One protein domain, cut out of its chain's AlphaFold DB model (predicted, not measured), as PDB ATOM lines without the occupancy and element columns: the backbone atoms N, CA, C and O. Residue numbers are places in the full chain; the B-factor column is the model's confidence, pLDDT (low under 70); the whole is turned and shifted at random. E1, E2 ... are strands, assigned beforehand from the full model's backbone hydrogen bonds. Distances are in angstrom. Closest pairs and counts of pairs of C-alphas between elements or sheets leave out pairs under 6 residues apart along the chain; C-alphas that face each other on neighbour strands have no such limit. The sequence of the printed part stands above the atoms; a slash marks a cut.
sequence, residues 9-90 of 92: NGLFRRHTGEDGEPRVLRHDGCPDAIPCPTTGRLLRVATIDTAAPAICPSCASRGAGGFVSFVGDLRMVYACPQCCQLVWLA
ATOM      1  N   ASN A   9       6.161  45.811 -47.414       88.31
ATOM      2  CA  ASN A   9       7.319  45.292 -46.673       88.31
ATOM      3  C   ASN A   9       7.935  44.029 -47.314       88.31
ATOM      4  O   ASN A   9       8.423  43.152 -46.604       88.31
ATOM      5  N   GLY A  10       7.845  43.882 -48.640       89.19
ATOM      6  CA  GLY A  10       8.340  42.705 -49.359       89.19
ATOM      7  C   GLY A  10       7.509  41.431 -49.165       89.19
ATOM      8  O   GLY A  10       7.896  40.381 -49.670       89.19
ATOM      9  N   LEU A  11       6.368  41.484 -48.464       91.00
ATOM     10  CA  LEU A  11       5.496  40.317 -48.278       91.00
ATOM     11  C   LEU A  11       4.742  39.945 -49.557       91.00
ATOM     12  O   LEU A  11       4.553  38.765 -49.870       91.00
ATOM     13  N   PHE A  12       4.326  40.966 -50.304       91.88
ATOM     14  CA  PHE A  12       3.536  40.828 -51.516       91.88
ATOM     15  C   PHE A  12       4.158  41.603 -52.665       91.88
ATOM     16  O   PHE A  12       4.795  42.636 -52.468       91.88
ATOM     17  N   ARG A  13       3.872  41.153 -53.884       90.56
ATOM     18  CA  ARG A  13       4.043  41.950 -55.097       90.56
ATOM     19  C   ARG A  13       2.681  42.303 -55.669       90.56
ATOM     20  O   ARG A  13       1.788  41.456 -55.739       90.56
ATOM     21  N   ARG A  14       2.530  43.549 -56.115       88.06
ATOM     22  CA  ARG A  14       1.377  43.939 -56.929       88.06
ATOM     23  C   ARG A  14       1.489  43.259 -58.287       88.06
ATOM     24  O   ARG A  14       2.558  43.255 -58.896       88.06
ATOM     25  N   HIS A  15       0.385  42.701 -58.749       87.06
ATOM     26  CA  HIS A  15       0.268  42.093 -60.061       87.06
ATOM     27  C   HIS A  15      -1.037  42.566 -60.690       87.06
ATOM     28  O   HIS A  15      -2.069  42.601 -60.030       87.06
ATOM     29  N   THR A  16      -1.000  42.944 -61.958       84.19
ATOM     30  CA  THR A  16      -2.222  43.206 -62.716       84.19
ATOM     31  C   THR A  16      -2.562  41.917 -63.439       84.19
ATOM     32  O   THR A  16      -1.740  41.446 -64.221       84.19
ATOM     33  N   GLY A  17      -3.714  41.319 -63.120       78.31
ATOM     34  CA  GLY A  17      -4.150  40.091 -63.782       78.31
ATOM     35  C   GLY A  17      -4.449  40.322 -65.263       78.31
ATOM     36  O   GLY A  17      -4.552  41.464 -65.710       78.31
ATOM     37  N   GLU A  18      -4.631  39.238 -66.015       79.75
ATOM     38  CA  GLU A  18      -4.966  39.295 -67.448       79.75
ATOM     39  C   GLU A  18      -6.271  40.067 -67.712       79.75
ATOM     40  O   GLU A  18      -6.390  40.755 -68.721       79.75
ATOM     41  N   ASP A  19      -7.199  40.050 -66.750       80.62
ATOM     42  CA  ASP A  19      -8.454  40.812 -66.779       80.62
ATOM     43  C   ASP A  19      -8.273  42.332 -66.562       80.62
ATOM     44  O   ASP A  19      -9.250  43.074 -66.528       80.62
ATOM     45  N   GLY A  20      -7.047  42.816 -66.325       81.56
ATOM     46  CA  GLY A  20      -6.762  44.212 -65.966       81.56
ATOM     47  C   GLY A  20      -7.022  44.557 -64.493       81.56
ATOM     48  O   GLY A  20      -6.609  45.616 -64.020       81.56
ATOM     49  N   GLU A  21      -7.641  43.648 -63.739       82.56
ATOM     50  CA  GLU A  21      -7.920  43.834 -62.318       82.56
ATOM     51  C   GLU A  21      -6.637  43.718 -61.475       82.56
ATOM     52  O   GLU A  21      -5.887  42.737 -61.599       82.56
ATOM     53  N   PRO A  22      -6.360  44.687 -60.584       84.62
ATOM     54  CA  PRO A  22      -5.172  44.648 -59.754       84.62
ATOM     55  C   PRO A  22      -5.353  43.639 -58.617       84.62
ATOM     56  O   PRO A  22      -6.346  43.636 -57.884       84.62
ATOM     57  N   ARG A  23      -4.343  42.791 -58.453       89.69
ATOM     58  CA  ARG A  23      -4.267  41.730 -57.450       89.69
ATOM     59  C   ARG A  23      -2.920  41.782 -56.734       89.69
ATOM     60  O   ARG A  23      -1.993  42.483 -57.151       89.69
ATOM     61  N   VAL A  24      -2.798  41.042 -55.642       90.31
ATOM     62  CA  VAL A  24      -1.497  40.808 -55.002       90.31
ATOM     63  C   VAL A  24      -1.137  39.334 -55.066       90.31
ATOM     64  O   VAL A  24      -1.989  38.462 -54.908       90.31
ATOM     65  N   LEU A  25       0.143  39.071 -55.291       90.50
ATOM     66  CA  LEU A  25       0.733  37.741 -55.210       90.50
ATOM     67  C   LEU A  25       1.740  37.724 -54.066       90.50
ATOM     68  O   LEU A  25       2.335  38.755 -53.741       90.50
ATOM     69  N   ARG A  26       1.959  36.549 -53.475       90.00
ATOM     70  CA  ARG A  26       3.032  36.365 -52.497       90.00
ATOM     71  C   ARG A  26       4.371  36.627 -53.186       90.00
ATOM     72  O   ARG A  26       4.580  36.202 -54.321       90.00
ATOM     73  N   HIS A  27       5.251  37.363 -52.519       88.56
ATOM     74  CA  HIS A  27       6.599  37.586 -53.024       88.56
ATOM     75  C   HIS A  27       7.456  36.326 -52.805       88.56
ATOM     76  O   HIS A  27       7.404  35.741 -51.727       88.56
ATOM     77  N   ASP A  28       8.262  35.910 -53.787       81.62
ATOM     78  CA  ASP A  28       9.088  34.691 -53.676       81.62
ATOM     79  C   ASP A  28      10.124  34.789 -52.535       81.62
ATOM     80  O   ASP A  28      10.361  33.828 -51.813       81.62
ATOM     81  N   GLY A  29      10.676  35.986 -52.308       82.56
ATOM     82  CA  GLY A  29      11.563  36.312 -51.179       82.56
ATOM     83  C   GLY A  29      10.849  36.903 -49.959       82.56
ATOM     84  O   GLY A  29      11.374  37.829 -49.350       82.56
ATOM     85  N   CYS A  30       9.619  36.465 -49.681       84.62
ATOM     86  CA  CYS A  30       8.805  36.979 -48.580       84.62
ATOM     87  C   CYS A  30       9.563  36.891 -47.238       84.62
ATOM     88  O   CYS A  30       9.971  35.789 -46.866       84.62
ATOM     89  N   PRO A  31       9.755  38.004 -46.507       89.62
ATOM     90  CA  PRO A  31      10.440  37.964 -45.223       89.62
ATOM     91  C   PRO A  31       9.600  37.249 -44.160       89.62
ATOM     92  O   PRO A  31       8.380  37.391 -44.105       89.62
ATOM     93  N   ASP A  32      10.276  36.561 -43.240       91.88
ATOM     94  CA  ASP A  32       9.627  35.873 -42.116       91.88
ATOM     95  C   ASP A  32       9.076  36.839 -41.055       91.88
ATOM     96  O   ASP A  32       8.334  36.432 -40.160       91.88
ATOM     97  N   ALA A  33       9.453  38.119 -41.109       92.75
ATOM     98  CA  ALA A  33       8.968  39.145 -40.199       92.75
ATOM     99  C   ALA A  33       8.972  40.541 -40.834       92.75
ATOM    100  O   ALA A  33       9.841  40.859 -41.643       92.75
ATOM    101  N   ILE A  34       8.044  41.396 -40.399       92.44
ATOM    102  CA  ILE A  34       7.986  42.816 -40.786       92.44
ATOM    103  C   ILE A  34       7.969  43.719 -39.548       92.44
ATOM    104  O   ILE A  34       7.515  43.286 -38.486       92.44
ATOM    105  N   PRO A  35       8.416  44.980 -39.646       91.19
ATOM    106  CA  PRO A  35       8.282  45.926 -38.544       91.19
ATOM    107  C   PRO A  35       6.809  46.296 -38.291       91.19
ATOM    108  O   PRO A  35       6.064  46.642 -39.208       91.19
ATOM    109  N   CYS A  36       6.395  46.270 -37.025       88.00
ATOM    110  CA  CYS A  36       5.125  46.828 -36.567       88.00
ATOM    111  C   CYS A  36       5.147  48.355 -36.742       88.00
ATOM    112  O   CYS A  36       6.041  48.997 -36.186       88.00
ATOM    113  N   PRO A  37       4.160  48.978 -37.410       84.62
ATOM    114  CA  PRO A  37       4.168  50.426 -37.633       84.62
ATOM    115  C   PRO A  37       4.011  51.233 -36.338       84.62
ATOM    116  O   PRO A  37       4.431  52.381 -36.278       84.62
ATOM    117  N   THR A  38       3.401  50.653 -35.300       85.69
ATOM    118  CA  THR A  38       3.127  51.353 -34.036       85.69
ATOM    119  C   THR A  38       4.275  51.226 -33.041       85.69
ATOM    120  O   THR A  38       4.565  52.164 -32.311       85.69
ATOM    121  N   THR A  39       4.911  50.054 -32.972       87.19
ATOM    122  CA  THR A  39       5.902  49.742 -31.925       87.19
ATOM    123  C   THR A  39       7.318  49.562 -32.459       87.19
ATOM    124  O   THR A  39       8.241  49.413 -31.664       87.19
ATOM    125  N   GLY A  40       7.501  49.492 -33.782       88.00
ATOM    126  CA  GLY A  40       8.782  49.196 -34.429       88.00
ATOM    127  C   GLY A  40       9.294  47.765 -34.223       88.00
ATOM    128  O   GLY A  40      10.296  47.381 -34.817       88.00
ATOM    129  N   ARG A  41       8.623  46.946 -33.400       90.38
ATOM    130  CA  ARG A  41       9.019  45.555 -33.142       90.38
ATOM    131  C   ARG A  41       8.769  44.683 -34.365       90.38
ATOM    132  O   ARG A  41       7.766  44.860 -35.048       90.38
ATOM    133  N   LEU A  42       9.642  43.706 -34.592       92.62
ATOM    134  CA  LEU A  42       9.455  42.719 -35.650       92.62
ATOM    135  C   LEU A  42       8.312  41.764 -35.294       92.62
ATOM    136  O   LEU A  42       8.340  41.111 -34.250       92.62
ATOM    137  N   LEU A  43       7.324  41.679 -36.178       93.00
ATOM    138  CA  LEU A  43       6.204  40.750 -36.107       93.00
ATOM    139  C   LEU A  43       6.470  39.602 -37.069       93.00
ATOM    140  O   LEU A  43       6.610  39.828 -38.271       93.00
ATOM    141  N   ARG A  44       6.555  38.380 -36.539       94.88
ATOM    142  CA  ARG A  44       6.774  37.178 -37.351       94.88
ATOM    143  C   ARG A  44       5.507  36.811 -38.098       94.88
ATOM    144  O   ARG A  44       4.458  36.683 -37.477       94.88
ATOM    145  N   VAL A  45       5.619  36.618 -39.402       94.00
ATOM    146  CA  VAL A  45       4.526  36.169 -40.262       94.00
ATOM    147  C   VAL A  45       4.134  34.747 -39.865       94.00
ATOM    148  O   VAL A  45       4.990  33.874 -39.748       94.00
ATOM    149  N   ALA A  46       2.841  34.518 -39.641       93.50
ATOM    150  CA  ALA A  46       2.288  33.192 -39.381       93.50
ATOM    151  C   ALA A  46       1.709  32.593 -40.665       93.50
ATOM    152  O   ALA A  46       2.128  31.522 -41.100       93.50
ATOM    153  N   THR A  47       0.788  33.319 -41.299       92.19
ATOM    154  CA  THR A  47       0.105  32.870 -42.512       92.19
ATOM    155  C   THR A  47      -0.016  34.024 -43.492       92.19
ATOM    156  O   THR A  47      -0.236  35.168 -43.093       92.19
ATOM    157  N   ILE A  48       0.102  33.707 -44.780       93.12
ATOM    158  CA  ILE A  48      -0.208  34.613 -45.883       93.12
ATOM    159  C   ILE A  48      -1.265  33.945 -46.747       93.12
ATOM    160  O   ILE A  48      -1.053  32.826 -47.212       93.12
ATOM    161  N   ASP A  49      -2.355  34.660 -46.986       92.12
ATOM    162  CA  ASP A  49      -3.378  34.294 -47.955       92.12
ATOM    163  C   ASP A  49      -3.413  35.336 -49.082       92.12
ATOM    164  O   ASP A  49      -3.265  36.534 -48.839       92.12
ATOM    165  N   THR A  50      -3.558  34.895 -50.328       90.38
ATOM    166  CA  THR A  50      -3.458  35.755 -51.523       90.38
ATOM    167  C   THR A  50      -4.688  35.614 -52.395       90.38
ATOM    168  O   THR A  50      -5.320  34.566 -52.401       90.38
ATOM    169  N   ALA A  51      -4.976  36.643 -53.194       82.19
ATOM    170  CA  ALA A  51      -6.156  36.703 -54.054       82.19
ATOM    171  C   ALA A  51      -7.485  36.575 -53.285       82.19
ATOM    172  O   ALA A  51      -8.500  36.161 -53.843       82.19
ATOM    173  N   ALA A  52      -7.491  36.991 -52.018       83.50
ATOM    174  CA  ALA A  52      -8.674  36.990 -51.180       83.50
ATOM    175  C   ALA A  52      -9.552  38.211 -51.524       83.50
ATOM    176  O   ALA A  52      -9.086  39.354 -51.418       83.50
ATOM    177  N   PRO A  53     -10.812  38.012 -51.958       86.19
ATOM    178  CA  PRO A  53     -11.698  39.117 -52.289       86.19
ATOM    179  C   PRO A  53     -12.143  39.833 -51.012       86.19
ATOM    180  O   PRO A  53     -12.854  39.264 -50.187       86.19
ATOM    181  N   ALA A  54     -11.779  41.105 -50.875       89.75
ATOM    182  CA  ALA A  54     -12.171  41.921 -49.730       89.75
ATOM    183  C   ALA A  54     -12.387  43.387 -50.117       89.75
ATOM    184  O   ALA A  54     -11.916  43.861 -51.155       89.75
ATOM    185  N   ILE A  55     -13.122  44.109 -49.270       90.38
ATOM    186  CA  ILE A  55     -13.263  45.563 -49.366       90.38
ATOM    187  C   ILE A  55     -12.146  46.186 -48.534       90.38
ATOM    188  O   ILE A  55     -12.029  45.921 -47.340       90.38
ATOM    189  N   CYS A  56     -11.316  47.011 -49.168       91.19
ATOM    190  CA  CYS A  56     -10.260  47.729 -48.467       91.19
ATOM    191  C   CYS A  56     -10.874  48.788 -47.536       91.19
ATOM    192  O   CYS A  56     -11.564  49.677 -48.034       91.19
ATOM    193  N   PRO A  57     -10.576  48.791 -46.224       89.06
ATOM    194  CA  PRO A  57     -11.117  49.810 -45.326       89.06
ATOM    195  C   PRO A  57     -10.491  51.198 -45.537       89.06
ATOM    196  O   PRO A  57     -11.056  52.189 -45.094       89.06
ATOM    197  N   SER A  58      -9.353  51.299 -46.237       91.12
ATOM    198  CA  SER A  58      -8.712  52.589 -46.535       91.12
ATOM    199  C   SER A  58      -9.315  53.304 -47.752       91.12
ATOM    200  O   SER A  58      -9.463  54.521 -47.714       91.12
ATOM    201  N   CYS A  59      -9.675  52.583 -48.822       92.31
ATOM    202  CA  CYS A  59     -10.219  53.189 -50.051       92.31
ATOM    203  C   CYS A  59     -11.651  52.766 -50.391       92.31
ATOM    204  O   CYS A  59     -12.140  53.109 -51.466       92.31
ATOM    205  N   ALA A  60     -12.294  51.965 -49.536       91.31
ATOM    206  CA  ALA A  60     -13.632  51.402 -49.732       91.31
ATOM    207  C   ALA A  60     -13.833  50.632 -51.056       91.31
ATOM    208  O   ALA A  60     -14.960  50.340 -51.448       91.31
ATOM    209  N   SER A  61     -12.749  50.274 -51.750       88.50
ATOM    210  CA  SER A  61     -12.806  49.562 -53.025       88.50
ATOM    211  C   SER A  61     -12.676  48.061 -52.806       88.50
ATOM    212  O   SER A  61     -11.872  47.603 -51.986       88.50
ATOM    213  N   ARG A  62     -13.457  47.288 -53.561       87.81
ATOM    214  CA  ARG A  62     -13.332  45.831 -53.608       87.81
ATOM    215  C   ARG A  62     -12.129  45.455 -54.473       87.81
ATOM    216  O   ARG A  62     -11.923  46.043 -55.528       87.81
ATOM    217  N   GLY A  63     -11.345  44.479 -54.032       84.69
ATOM    218  CA  GLY A  63     -10.221  43.956 -54.807       84.69
ATOM    219  C   GLY A  63      -9.790  42.573 -54.333       84.69
ATOM    220  O   GLY A  63     -10.204  42.120 -53.266       84.69
ATOM    221  N   ALA A  64      -8.961  41.909 -55.137       89.56
ATOM    222  CA  ALA A  64      -8.349  40.627 -54.790       89.56
ATOM    223  C   ALA A  64      -6.985  40.870 -54.124       89.56
ATOM    224  O   ALA A  64      -5.928  40.783 -54.756       89.56
ATOM    225  N   GLY A  65      -7.033  41.273 -52.854       92.19
ATOM    226  CA  GLY A  65      -5.852  41.528 -52.039       92.19
ATOM    227  C   GLY A  65      -5.308  40.271 -51.372       92.19
ATOM    228  O   GLY A  65      -5.486  39.154 -51.858       92.19
ATOM    229  N   GLY A  66      -4.596  40.461 -50.267       93.56
ATOM    230  CA  GLY A  66      -4.010  39.367 -49.501       93.56
ATOM    231  C   GLY A  66      -4.033  39.659 -48.012       93.56
ATOM    232  O   GLY A  66      -3.922  40.815 -47.611       93.56
ATOM    233  N   PHE A  67      -4.193  38.624 -47.200       93.81
ATOM    234  CA  PHE A  67      -4.206  38.732 -45.748       93.81
ATOM    235  C   PHE A  67      -2.918  38.181 -45.155       93.81
ATOM    236  O   PHE A  67      -2.356  37.207 -45.652       93.81
ATOM    237  N   VAL A  68      -2.466  38.809 -44.076       93.56
ATOM    238  CA  VAL A  68      -1.324  38.358 -43.282       93.56
ATOM    239  C   VAL A  68      -1.726  38.331 -41.824       93.56
ATOM    240  O   VAL A  68      -2.263  39.313 -41.304       93.56
ATOM    241  N   SER A  69      -1.430  37.215 -41.177       93.50
ATOM    242  CA  SER A  69      -1.479  37.070 -39.727       93.50
ATOM    243  C   SER A  69      -0.066  36.913 -39.170       93.50
ATOM    244  O   SER A  69       0.866  36.536 -39.889       93.50
ATOM    245  N   PHE A  70       0.099  37.193 -37.879       93.50
ATOM    246  CA  PHE A  70       1.398  37.158 -37.217       93.50
ATOM    247  C   PHE A  70       1.380  36.245 -35.991       93.50
ATOM    248  O   PHE A  70       0.360  36.067 -35.327       93.50
ATOM    249  N   VAL A  71       2.529  35.651 -35.677       93.19
ATOM    250  CA  VAL A  71       2.678  34.750 -34.532       93.19
ATOM    251  C   VAL A  71       2.544  35.549 -33.238       93.19
ATOM    252  O   VAL A  71       3.356  36.433 -32.965       93.19
ATOM    253  N   GLY A  72       1.541  35.213 -32.424       89.00
ATOM    254  CA  GLY A  72       1.314  35.853 -31.126       89.00
ATOM    255  C   GLY A  72       0.752  37.278 -31.199       89.00
ATOM    256  O   GLY A  72       0.705  37.949 -30.171       89.00
ATOM    257  N   ASP A  73       0.316  37.738 -32.376       87.75
ATOM    258  CA  ASP A  73      -0.386  39.010 -32.556       87.75
ATOM    259  C   ASP A  73      -1.735  38.744 -33.235       87.75
ATOM    260  O   ASP A  73      -1.810  38.094 -34.276       87.75
ATOM    261  N   LEU A  74      -2.813  39.213 -32.608       87.25
ATOM    262  CA  LEU A  74      -4.185  38.972 -33.066       87.25
ATOM    263  C   LEU A  74      -4.600  39.893 -34.218       87.25
ATOM    264  O   LEU A  74      -5.675  39.722 -34.793       87.25
ATOM    265  N   ARG A  75      -3.784  40.895 -34.552       89.00
ATOM    266  CA  ARG A  75      -4.092  41.824 -35.635       89.00
ATOM    267  C   ARG A  75      -3.801  41.152 -36.968       89.00
ATOM    268  O   ARG A  75      -2.740  40.566 -37.177       89.00
ATOM    269  N   MET A  76      -4.735  41.309 -37.896       90.81
ATOM    270  CA  MET A  76      -4.539  40.943 -39.293       90.81
ATOM    271  C   MET A  76      -4.230  42.176 -40.125       90.81
ATOM    272  O   MET A  76      -4.654  43.295 -39.826       90.81
ATOM    273  N   VAL A  77      -3.499  41.953 -41.206       92.75
ATOM    274  CA  VAL A  77      -3.161  42.987 -42.173       92.75
ATOM    275  C   VAL A  77      -3.692  42.585 -43.532       92.75
ATOM    276  O   VAL A  77      -3.500  41.454 -43.969       92.75
ATOM    277  N   TYR A  78      -4.328  43.531 -44.209       93.62
ATOM    278  CA  TYR A  78      -4.780  43.383 -45.581       93.62
ATOM    279  C   TYR A  78      -3.880  44.170 -46.537       93.62
ATOM    280  O   TYR A  78      -3.737  45.388 -46.425       93.62
ATOM    281  N   ALA A  79      -3.284  43.488 -47.506       94.25
ATOM    282  CA  ALA A  79      -2.565  44.090 -48.617       94.25
ATOM    283  C   ALA A  79      -3.555  44.520 -49.704       94.25
ATOM    284  O   ALA A  79      -4.094  43.691 -50.441       94.25
ATOM    285  N   CYS A  80      -3.785  45.828 -49.817       92.12
ATOM    286  CA  CYS A  80      -4.690  46.368 -50.822       92.12
ATOM    287  C   CYS A  80      -3.964  46.588 -52.166       92.12
ATOM    288  O   CYS A  80      -3.020  47.386 -52.218       92.12
ATOM    289  N   PRO A  81      -4.423  45.973 -53.275       90.88
ATOM    290  CA  PRO A  81      -3.790  46.113 -54.589       90.88
ATOM    291  C   PRO A  81      -4.034  47.479 -55.253       90.88
ATOM    292  O   PRO A  81      -3.285  47.863 -56.152       90.88
ATOM    293  N   GLN A  82      -5.069  48.207 -54.814       89.75
ATOM    294  CA  GLN A  82      -5.406  49.558 -55.282       89.75
ATOM    295  C   GLN A  82      -4.586  50.623 -54.544       89.75
ATOM    296  O   GLN A  82      -4.009  51.516 -55.153       89.75
ATOM    297  N   CYS A  83      -4.501  50.507 -53.215       89.81
ATOM    298  CA  CYS A  83      -3.797  51.474 -52.374       89.81
ATOM    299  C   CYS A  83      -2.281  51.253 -52.320       89.81
ATOM    300  O   CYS A  83      -1.581  52.099 -51.766       89.81
ATOM    301  N   CYS A  84      -1.793  50.105 -52.806       89.38
ATOM    302  CA  CYS A  84      -0.386  49.701 -52.740       89.38
ATOM    303  C   CYS A  84       0.197  49.757 -51.315       89.38
ATOM    304  O   CYS A  84       1.356  50.107 -51.122       89.38
ATOM    305  N   GLN A  85      -0.616  49.436 -50.304       90.06
ATOM    306  CA  GLN A  85      -0.219  49.518 -48.897       90.06
ATOM    307  C   GLN A  85      -0.810  48.381 -48.063       90.06
ATOM    308  O   GLN A  85      -1.820  47.769 -48.428       90.06
ATOM    309  N   LEU A  86      -0.170  48.128 -46.923       91.56
ATOM    310  CA  LEU A  86      -0.658  47.226 -45.889       91.56
ATOM    311  C   LEU A  86      -1.592  47.983 -44.953       91.56
ATOM    312  O   LEU A  86      -1.180  48.924 -44.275       91.56
ATOM    313  N   VAL A  87      -2.844  47.550 -44.909       91.94
ATOM    314  CA  VAL A  87      -3.881  48.139 -44.073       91.94
ATOM    315  C   VAL A  87      -4.094  47.249 -42.859       91.94
ATOM    316  O   VAL A  87      -4.485  46.090 -42.983       91.94
ATOM    317  N   TRP A  88      -3.812  47.795 -41.680       91.12
ATOM    318  CA  TRP A  88      -4.025  47.110 -40.410       91.12
ATOM    319  C   TRP A  88      -5.516  47.063 -40.109       91.12
ATOM    320  O   TRP A  88      -6.174  48.102 -40.049       91.12
ATOM    321  N   LEU A  89      -6.046  45.858 -39.943       87.88
ATOM    322  CA  LEU A  89      -7.450  45.655 -39.630       87.88
ATOM    323  C   LEU A  89      -7.616  45.788 -38.116       87.88
ATOM    324  O   LEU A  89      -6.904  45.137 -37.346       87.88
ATOM    325  N   ALA A  90      -8.540  46.650 -37.687       76.12
ATOM    326  CA  ALA A  90      -9.019  46.613 -36.312       76.12
ATOM    327  C   ALA A  90      -9.635  45.224 -36.079       76.12
ATOM    328  O   ALA A  90     -10.358  44.744 -36.948       76.12
TER     329      ALA A  90
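This is residues 9 to 90 of the 92 residues of an uncharacterized protein of Acidobacteria bacterium RIFCSPLOWO2_12_FULL_66_10 (UniProt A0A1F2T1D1). A strongly twisted sheet of five strands, E3 to E7, curls like part of a barrel, and the small hairpin E1 and E2 packs on E4 and E5 as a second layer. The two sheets make a loose sandwich, only partly face to face, with their best planes 43 degrees apart. The printed part has 82 residues with no named helix and seven named strands, E1 to E7 in chain order, and its class is all strand. Both sheets are antiparallel, and the larger has the order E3, E4, E5, E6, E7. The whole is compact, with a radius of gyration of the C-alphas of 12.2 A and spans of 37 by 27 by 16 A.

E1, residues 12 to 16, and E2, residues 22 to 26, form an antiparallel hairpin at 145 degrees, with N 13 and O 25 2.9 A apart, within hydrogen-bond range. A short link leads to the other sheet of the sandwich, a meander in which each strand is the antiparallel neighbour of the one before. It begins with the edge strand E3, residues 33 to 35, beside E4, residues 42 to 55; N 43 and O 34 are 2.8 A apart. E4 bends by 95 degrees at residue 51, and its pairing is staggered: residues 42 to 44 pair with E3, and residues 45 to 55 with E5, residues 62 to 70. N 67 and O 49 are 2.8 A apart. E5 bends by 56 degrees at residue 65. It forms a hairpin with E6, residues 73 to 80, where N 68 and O 77 are 2.8 A apart. E6 and the edge strand E7, residues 85 to 88, form the last hairpin, with N 78 and O 87 2.8 A apart. Between the sheets, the closest C-alphas of E2 and E5 are those of Arg 23 and Ala 64, 5.0 A apart, and those of E2 and E4 are Leu 25 and Thr 50, at 5.9 A. E1 and E4 are apart, as are E2 and E7.

E1 begins at C-alpha 12, (3.536, 40.828, -51.516), and is 12.8 A long; E2 is 13.7 A. E3 is 7.0 A long. E4 begins at C-alpha 42, (9.455, 42.719, -35.650), and measures 26.7 A. E5 is 23.7 A long and E6 20.2 A. E7, 9.6 A long, ends at C-alpha 88, (-4.025, 47.110, -40.410).

The two C-alphas farthest apart are those of Asp 19 and Thr 39, 38.7 A. The printed part has no cut, and no link is long. Its mean pLDDT is 89.1, and no printed residue is under 70.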